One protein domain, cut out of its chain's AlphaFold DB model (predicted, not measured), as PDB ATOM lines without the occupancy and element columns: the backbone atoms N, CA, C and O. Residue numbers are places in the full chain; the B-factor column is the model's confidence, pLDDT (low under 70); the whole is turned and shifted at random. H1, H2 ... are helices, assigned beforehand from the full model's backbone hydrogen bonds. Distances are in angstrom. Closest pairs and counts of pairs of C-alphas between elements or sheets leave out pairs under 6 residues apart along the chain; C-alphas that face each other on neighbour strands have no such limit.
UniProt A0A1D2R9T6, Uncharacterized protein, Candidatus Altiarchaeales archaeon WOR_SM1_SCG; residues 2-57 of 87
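Overview. This is residues 2 to 57 of the 87 residues of an uncharacterized protein of Candidatus Altiarchaeales archaeon WOR_SM1_SCG (UniProt A0A1D2R9T6). A long helix, H2, forms a shaft with a shorter helix at each end, and the three make no common core. At one end H3 turns off H2 to make an L, at the other a loop leads to the short H1, and the residues before H1, 2 to 9, stick out as a free tail. The printed part has 56 residues with three named helices, in the order H1, H2, H3, and no named strand; the class is all helix. The whole is extended, with a radius of gyration of the C-alphas of 16.9 A, and its outline is a rod spanning 47 by 21 by 20 A.

Along the chain. The printed part begins at Ala 2, whose C-alpha is at (-26.096, 14.570, 49.199). H1 comprises residues 10 to 17, 10.7 A from first to last C-alpha, and begins with C-alpha 10 at (-9.157, 18.222, 31.820). H2 comprises residues 24 to 43, 28.8 A from first to last C-alpha, and is the longest helix by residues. H3 comprises residues 45 to 56, 15.9 A from first to last C-alpha, and ends with C-alpha 56 at (-20.792, 50.257, 63.307).

Arrangement. H1 and H2 are close but not clearly touching, with 1 pair of C-alphas within 8 A, those of Met 16 and Trp 24, 7.9 A apart. They run opposite ways at a steep tilt of 64 degrees. H2 and H3 touch only at the corner by their link, and only just, with 3 pairs of C-alphas within 8 A. H2 touches H3 with residues 41 to 42 alone, and H3 touches H2 with residues 47 to 48 alone; the closest C-alphas of the two helices are those of Phe 41 and Met 47, 6.1 A apart. The lines of H2 and H3 are about perpendicular, at 85 degrees. H1 and H3 are apart. In H1, H2 and H3, every O i to N i+4 pair is within hydrogen-bond range.

Size, cuts and confidence. The two C-alphas farthest apart, those of Glu 10 and Ser 57, are 48.5 A from each other. The first and last printed C-alphas, those of Ala 2 and Ser 57, are 39.5 A apart. Residues 25 to 39, which belong to H2, stand free, as do residues 2 to 15, of which 10 to 15 belong to H1. The link from H1 to H2 is short, with 6 residues, and the link from H2 to H3 is tight, with 1 residue. The printed part has no cut. The mean pLDDT of the printed part is 92.9, and no printed residue is under 70.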
ATOM      1  N   ALA A   2     -25.888  14.345  50.627       84.12
ATOM      2  CA  ALA A   2     -26.096  14.570  49.199       84.12
ATOM      3  C   ALA A   2     -24.740  14.506  48.488       84.12
ATOM      4  O   ALA A   2     -23.740  14.967  49.043       84.12
ATOM      5  N   GLU A   3     -24.717  13.936  47.288       88.25
ATOM      6  CA  GLU A   3     -23.532  13.882  46.435       88.25
ATOM      7  C   GLU A   3     -23.663  14.897  45.304       88.25
ATOM      8  O   GLU A   3     -24.736  15.077  44.728       88.25
ATOM      9  N   VAL A   4     -22.557  15.571  45.001       87.06
ATOM     10  CA  VAL A   4     -22.467  16.537  43.907       87.06
ATOM     11  C   VAL A   4     -21.328  16.091  43.004       87.06
ATOM     12  O   VAL A   4     -20.180  16.026  43.441       87.06
ATOM     13  N   VAL A   5     -21.653  15.791  41.748       90.38
ATOM     14  CA  VAL A   5     -20.675  15.477  40.703       90.38
ATOM     15  C   VAL A   5     -20.539  16.702  39.810       90.38
ATOM     16  O   VAL A   5     -21.529  17.191  39.267       90.38
ATOM     17  N   ILE A   6     -19.315  17.205  39.670       88.12
ATOM     18  CA  ILE A   6     -19.003  18.362  38.830       88.12
ATOM     19  C   ILE A   6     -18.105  17.937  37.674       88.12
ATOM     20  O   ILE A   6     -17.161  17.172  37.855       88.12
ATOM     21  N   SER A   7     -18.401  18.449  36.483       93.25
ATOM     22  CA  SER A   7     -17.499  18.331  35.339       93.25
ATOM     23  C   SER A   7     -16.509  19.487  35.381       93.25
ATOM     24  O   SER A   7     -16.918  20.646  35.454       93.25
ATOM     25  N   VAL A   8     -15.219  19.171  35.340       92.00
ATOM     26  CA  VAL A   8     -14.143  20.163  35.258       92.00
ATOM     27  C   VAL A   8     -13.365  19.967  33.956       92.00
ATOM     28  O   VAL A   8     -13.267  18.835  33.482       92.00
ATOM     29  N   PRO A   9     -12.809  21.039  33.372       97.00
ATOM     30  CA  PRO A   9     -11.853  20.931  32.277       97.00
ATOM     31  C   PRO A   9     -10.676  19.999  32.611       97.00
ATOM     32  O   PRO A   9     -10.182  19.989  33.743       97.00
ATOM     33  N   GLU A  10     -10.206  19.237  31.620       96.19
ATOM     34  CA  GLU A  10      -9.157  18.222  31.820       96.19
ATOM     35  C   GLU A  10      -7.833  18.841  32.303       96.19
ATOM     36  O   GLU A  10      -7.129  18.260  33.127       96.19
ATOM     37  N   ASP A  11      -7.519  20.066  31.869       97.25
ATOM     38  CA  ASP A  11      -6.330  20.800  32.314       97.25
ATOM     39  C   ASP A  11      -6.379  21.154  33.810       97.25
ATOM     40  O   ASP A  11      -5.343  21.225  34.475       97.25
ATOM     41  N   ILE A  12      -7.576  21.374  34.363       94.94
ATOM     42  CA  ILE A  12      -7.760  21.632  35.794       94.94
ATOM     43  C   ILE A  12      -7.530  20.341  36.569       94.94
ATOM     44  O   ILE A  12      -6.764  20.343  37.533       94.94
ATOM     45  N   LYS A  13      -8.131  19.235  36.120       93.94
ATOM     46  CA  LYS A  13      -7.950  17.920  36.744       93.94
ATOM     47  C   LYS A  13      -6.475  17.516  36.776       93.94
ATOM     48  O   LYS A  13      -5.964  17.195  37.846       93.94
ATOM     49  N   TYR A  14      -5.772  17.642  35.648       95.94
ATOM     50  CA  TYR A  14      -4.341  17.343  35.571       95.94
ATOM     51  C   TYR A  14      -3.527  18.152  36.588       95.94
ATOM     52  O   TYR A  14      -2.682  17.597  37.289       95.94
ATOM     53  N   ARG A  15      -3.802  19.461  36.709       95.56
ATOM     54  CA  ARG A  15      -3.132  20.333  37.686       95.56
ATOM     55  C   ARG A  15      -3.447  19.948  39.127       95.56
ATOM     56  O   ARG A  15      -2.555  20.018  39.962       95.56
ATOM     57  N   MET A  16      -4.677  19.534  39.424       93.88
ATOM     58  CA  MET A  16      -5.063  19.078  40.762       93.88
ATOM     59  C   MET A  16      -4.334  17.793  41.165       93.88
ATOM     60  O   MET A  16      -3.871  17.674  42.302       93.88
ATOM     61  N   GLU A  17      -4.186  16.853  40.231       93.69
ATOM     62  CA  GLU A  17      -3.490  15.579  40.449       93.69
ATOM     63  C   GLU A  17      -1.988  15.760  40.731       93.69
ATOM     64  O   GLU A  17      -1.399  14.922  41.411       93.69
ATOM     65  N   GLN A  18      -1.379  16.884  40.321       97.00
ATOM     66  CA  GLN A  18       0.008  17.220  40.686       97.00
ATOM     67  C   GLN A  18       0.193  17.516  42.186       97.00
ATOM     68  O   GLN A  18       1.324  17.553  42.669       97.00
ATOM     69  N   PHE A  19      -0.895  17.716  42.940       96.25
ATOM     70  CA  PHE A  19      -0.863  18.004  44.377       96.25
ATOM     71  C   PHE A  19      -1.658  16.955  45.177       96.25
ATOM     72  O   PHE A  19      -2.689  17.276  45.776       96.25
ATOM     73  N   PRO A  20      -1.190  15.694  45.240       90.50
ATOM     74  CA  PRO A  20      -1.936  14.591  45.856       90.50
ATOM     75  C   PRO A  20      -2.111  14.724  47.378       90.50
ATOM     76  O   PRO A  20      -2.967  14.062  47.957       90.50
ATOM     77  N   GLY A  21      -1.327  15.581  48.041       94.12
ATOM     78  CA  GLY A  21      -1.474  15.868  49.473       94.12
ATOM     79  C   GLY A  21      -2.656  16.784  49.818       94.12
ATOM     80  O   GLY A  21      -2.962  16.963  50.995       94.12
ATOM     81  N   ILE A  22      -3.315  17.382  48.820       94.25
ATOM     82  CA  ILE A  22      -4.443  18.290  49.035       94.25
ATOM     83  C   ILE A  22      -5.745  17.488  49.074       94.25
ATOM     84  O   ILE A  22      -6.095  16.774  48.135       94.25
ATOM     85  N   ASN A  23      -6.524  17.665  50.143       94.50
ATOM     86  CA  ASN A  23      -7.891  17.157  50.206       94.50
ATOM     87  C   ASN A  23      -8.827  18.037  49.362       94.50
ATOM     88  O   ASN A  23      -9.536  18.900  49.884       94.50
ATOM     89  N   TRP A  24      -8.846  17.797  48.050       91.88
ATOM     90  CA  TRP A  24      -9.673  18.551  47.107       91.88
ATOM     91  C   TRP A  24     -11.166  18.522  47.456       91.88
ATOM     92  O   TRP A  24     -11.834  19.545  47.342       91.88
ATOM     93  N   SER A  25     -11.692  17.396  47.957       90.62
ATOM     94  CA  SER A  25     -13.092  17.310  48.403       90.62
ATOM     95  C   SER A  25     -13.389  18.281  49.550       90.62
ATOM     96  O   SER A  25     -14.431  18.934  49.552       90.62
ATOM     97  N   GLY A  26     -12.466  18.407  50.511       93.75
ATOM     98  CA  GLY A  26     -12.561  19.385  51.596       93.75
ATOM     99  C   GLY A  26     -12.584  20.819  51.071       93.75
ATOM    100  O   GLY A  26     -13.491  21.578  51.405       93.75
ATOM    101  N   VAL A  27     -11.662  21.144  50.159       94.06
ATOM    102  CA  VAL A  27     -11.593  22.469  49.524       94.06
ATOM    103  C   VAL A  27     -12.900  22.806  48.802       94.06
ATOM    104  O   VAL A  27     -13.458  23.880  49.010       94.06
ATOM    105  N   PHE A  28     -13.445  21.884  48.000       92.56
ATOM    106  CA  PHE A  28     -14.715  22.125  47.308       92.56
ATOM    107  C   PHE A  28     -15.875  22.360  48.277       92.56
ATOM    108  O   PHE A  28     -16.704  23.233  48.020       92.56
ATOM    109  N   LYS A  29     -15.933  21.631  49.398       93.25
ATOM    110  CA  LYS A  29     -16.967  21.847  50.423       93.25
ATOM    111  C   LYS A  29     -16.885  23.251  51.010       93.25
ATOM    112  O   LYS A  29     -17.917  23.908  51.121       93.25
ATOM    113  N   GLU A  30     -15.687  23.719  51.343       95.56
ATOM    114  CA  GLU A  30     -15.484  25.066  51.886       95.56
ATOM    115  C   GLU A  30     -15.856  26.149  50.872       95.56
ATOM    116  O   GLU A  30     -16.574  27.088  51.213       95.56
ATOM    117  N   VAL A  31     -15.449  25.987  49.611       95.31
ATOM    118  CA  VAL A  31     -15.785  26.930  48.536       95.31
ATOM    119  C   VAL A  31     -17.295  27.001  48.314       95.31
ATOM    120  O   VAL A  31     -17.856  28.095  48.254       95.31
ATOM    121  N   ILE A  32     -17.974  25.853  48.226       94.25
ATOM    122  CA  ILE A  32     -19.429  25.802  48.035       94.25
ATOM    123  C   ILE A  32     -20.149  26.405  49.245       94.25
ATOM    124  O   ILE A  32     -21.076  27.194  49.060       94.25
ATOM    125  N   ALA A  33     -19.725  26.085  50.471       95.81
ATOM    126  CA  ALA A  33     -20.315  26.644  51.684       95.81
ATOM    127  C   ALA A  33     -20.152  28.170  51.735       95.81
ATOM    128  O   ALA A  33     -21.134  28.884  51.936       95.81
ATOM    129  N   ALA A  34     -18.943  28.673  51.475       96.69
ATOM    130  CA  ALA A  34     -18.660  30.104  51.448       96.69
ATOM    131  C   ALA A  34     -19.493  30.820  50.380       96.69
ATOM    132  O   ALA A  34     -20.109  31.849  50.661       96.69
ATOM    133  N   LYS A  35     -19.571  30.250  49.171       96.75
ATOM    134  CA  LYS A  35     -20.348  30.842  48.084       96.75
ATOM    135  C   LYS A  35     -21.846  30.836  48.376       96.75
ATOM    136  O   LYS A  35     -22.527  31.819  48.099       96.75
ATOM    137  N   THR A  36     -22.354  29.759  48.968       95.69
ATOM    138  CA  THR A  36     -23.762  29.658  49.378       95.69
ATOM    139  C   THR A  36     -24.092  30.722  50.421       95.69
ATOM    140  O   THR A  36     -25.039  31.483  50.232       95.69
ATOM    141  N   PHE A  37     -23.260  30.846  51.459       95.25
ATOM    142  CA  PHE A  37     -23.412  31.879  52.480       95.25
ATOM    143  C   PHE A  37     -23.363  33.294  51.887       95.25
ATOM    144  O   PHE A  37     -24.174  34.140  52.252       95.25
ATOM    145  N   GLU A  38     -22.454  33.563  50.945       95.44
ATOM    146  CA  GLU A  38     -22.374  34.857  50.257       95.44
ATOM    147  C   GLU A  38     -23.699  35.207  49.559       95.44
ATOM    148  O   GLU A  38     -24.202  36.326  49.687       95.44
ATOM    149  N   GLU A  39     -24.296  34.254  48.840       96.69
ATOM    150  CA  GLU A  39     -25.565  34.463  48.139       96.69
ATOM    151  C   GLU A  39     -26.757  34.607  49.103       96.69
ATOM    152  O   GLU A  39     -27.643  35.438  48.877       96.69
ATOM    153  N   GLU A  40     -26.774  33.866  50.212       94.44
ATOM    154  CA  GLU A  40     -27.757  34.047  51.290       94.44
ATOM    155  C   GLU A  40     -27.631  35.431  51.939       94.44
ATOM    156  O   GLU A  40     -28.628  36.138  52.128       94.44
ATOM    157  N   PHE A  41     -26.400  35.858  52.218       93.94
ATOM    158  CA  PHE A  41     -26.099  37.160  52.790       93.94
ATOM    159  C   PHE A  41     -26.529  38.298  51.858       93.94
ATOM    160  O   PHE A  41     -27.144  39.263  52.313       93.94
ATOM    161  N   LYS A  42     -26.294  38.183  50.544       93.50
ATOM    162  CA  LYS A  42     -26.757  39.167  49.544       93.50
ATOM    163  C   LYS A  42     -28.275  39.339  49.535       93.50
ATOM    164  O   LYS A  42     -28.764  40.453  49.345       93.50
ATOM    165  N   LYS A  43     -29.020  38.256  49.757       93.50
ATOM    166  CA  LYS A  43     -30.491  38.263  49.747       93.50
ATOM    167  C   LYS A  43     -31.090  38.698  51.087       93.50
ATOM    168  O   LYS A  43     -32.181  39.264  51.120       93.50
ATOM    169  N   SER A  44     -30.393  38.467  52.198       94.12
ATOM    170  CA  SER A  44     -30.917  38.730  53.538       94.12
ATOM    171  C   SER A  44     -30.575  40.130  54.049       94.12
ATOM    172  O   SER A  44     -29.537  40.364  54.673       94.12
ATOM    173  N   ARG A  45     -31.522  41.066  53.897       92.38
ATOM    174  CA  ARG A  45     -31.429  42.413  54.497       92.38
ATOM    175  C   ARG A  45     -31.219  42.376  56.012       92.38
ATOM    176  O   ARG A  45     -30.514  43.224  56.549       92.38
ATOM    177  N   LYS A  46     -31.799  41.384  56.698       93.94
ATOM    178  CA  LYS A  46     -31.636  41.202  58.146       93.94
ATOM    179  C   LYS A  46     -30.187  40.867  58.511       93.94
ATOM    180  O   LYS A  46     -29.653  41.477  59.431       93.94
ATOM    181  N   MET A  47     -29.550  39.936  57.794       91.62
ATOM    182  CA  MET A  47     -28.144  39.588  58.046       91.62
ATOM    183  C   MET A  47     -27.212  40.753  57.720       91.62
ATOM    184  O   MET A  47     -26.352  41.087  58.530       91.62
ATOM    185  N   GLN A  48     -27.421  41.413  56.576       93.06
ATOM    186  CA  GLN A  48     -26.649  42.599  56.189       93.06
ATOM    187  C   GLN A  48     -26.714  43.681  57.259       93.06
ATOM    188  O   GLN A  48     -25.687  44.236  57.646       93.06
ATOM    189  N   ARG A  49     -27.920  43.943  57.772       91.44
ATOM    190  CA  ARG A  49     -28.134  44.904  58.847       91.44
ATOM    191  C   ARG A  49     -27.397  44.504  60.123       91.44
ATOM    192  O   ARG A  49     -26.696  45.342  60.668       91.44
ATOM    193  N   ALA A  50     -27.500  43.252  60.560       90.88
ATOM    194  CA  ALA A  50     -26.824  42.787  61.770       90.88
ATOM    195  C   ALA A  50     -25.290  42.910  61.669       90.88
ATOM    196  O   ALA A  50     -24.642  43.363  62.611       90.88
ATOM    197  N   VAL A  51     -24.707  42.565  60.515       90.62
ATOM    198  CA  VAL A  51     -23.265  42.739  60.269       90.62
ATOM    199  C   VAL A  51     -22.887  44.217  60.274       90.62
ATOM    200  O   VAL A  51     -21.918  44.597  60.928       90.62
ATOM    201  N   LEU A  52     -23.664  45.062  59.594       88.62
ATOM    202  CA  LEU A  52     -23.431  46.502  59.570       88.62
ATOM    203  C   LEU A  52     -23.511  47.113  60.974       88.62
ATOM    204  O   LEU A  52     -22.640  47.893  61.338       88.62
ATOM    205  N   GLU A  53     -24.516  46.744  61.767       88.25
ATOM    206  CA  GLU A  53     -24.674  47.187  63.158       88.25
ATOM    207  C   GLU A  53     -23.483  46.739  64.017       88.25
ATOM    208  O   GLU A  53     -22.943  47.536  64.784       88.25
ATOM    209  N   GLY A  54     -23.004  45.505  63.834       89.19
ATOM    210  CA  GLY A  54     -21.797  45.005  64.492       89.19
ATOM    211  C   GLY A  54     -20.544  45.812  64.138       89.19
ATOM    212  O   GLY A  54     -19.816  46.242  65.033       89.19
ATOM    213  N   LEU A  55     -20.314  46.081  62.849       86.56
ATOM    214  CA  LEU A  55     -19.188  46.897  62.373       86.56
ATOM    215  C   LEU A  55     -19.294  48.352  62.850       86.56
ATOM    216  O   LEU A  55     -18.297  48.966  63.231       86.56
ATOM    217  N   ALA A  56     -20.510  48.896  62.873       86.12
ATOM    218  CA  ALA A  56     -20.792  50.257  63.307       86.12
ATOM    219  C   ALA A  56     -20.815  50.421  64.835       86.12
ATOM    220  O   ALA A  56     -20.800  51.555  65.311       86.12
ATOM    221  N   SER A  57     -20.804  49.335  65.615       88.00
ATOM    222  CA  SER A  57     -20.932  49.372  67.083       88.00
ATOM    223  C   SER A  57     -19.858  50.206  67.797       88.00
ATOM    224  O   SER A  57     -20.086  50.691  68.902       88.00
TER     225      SER A  57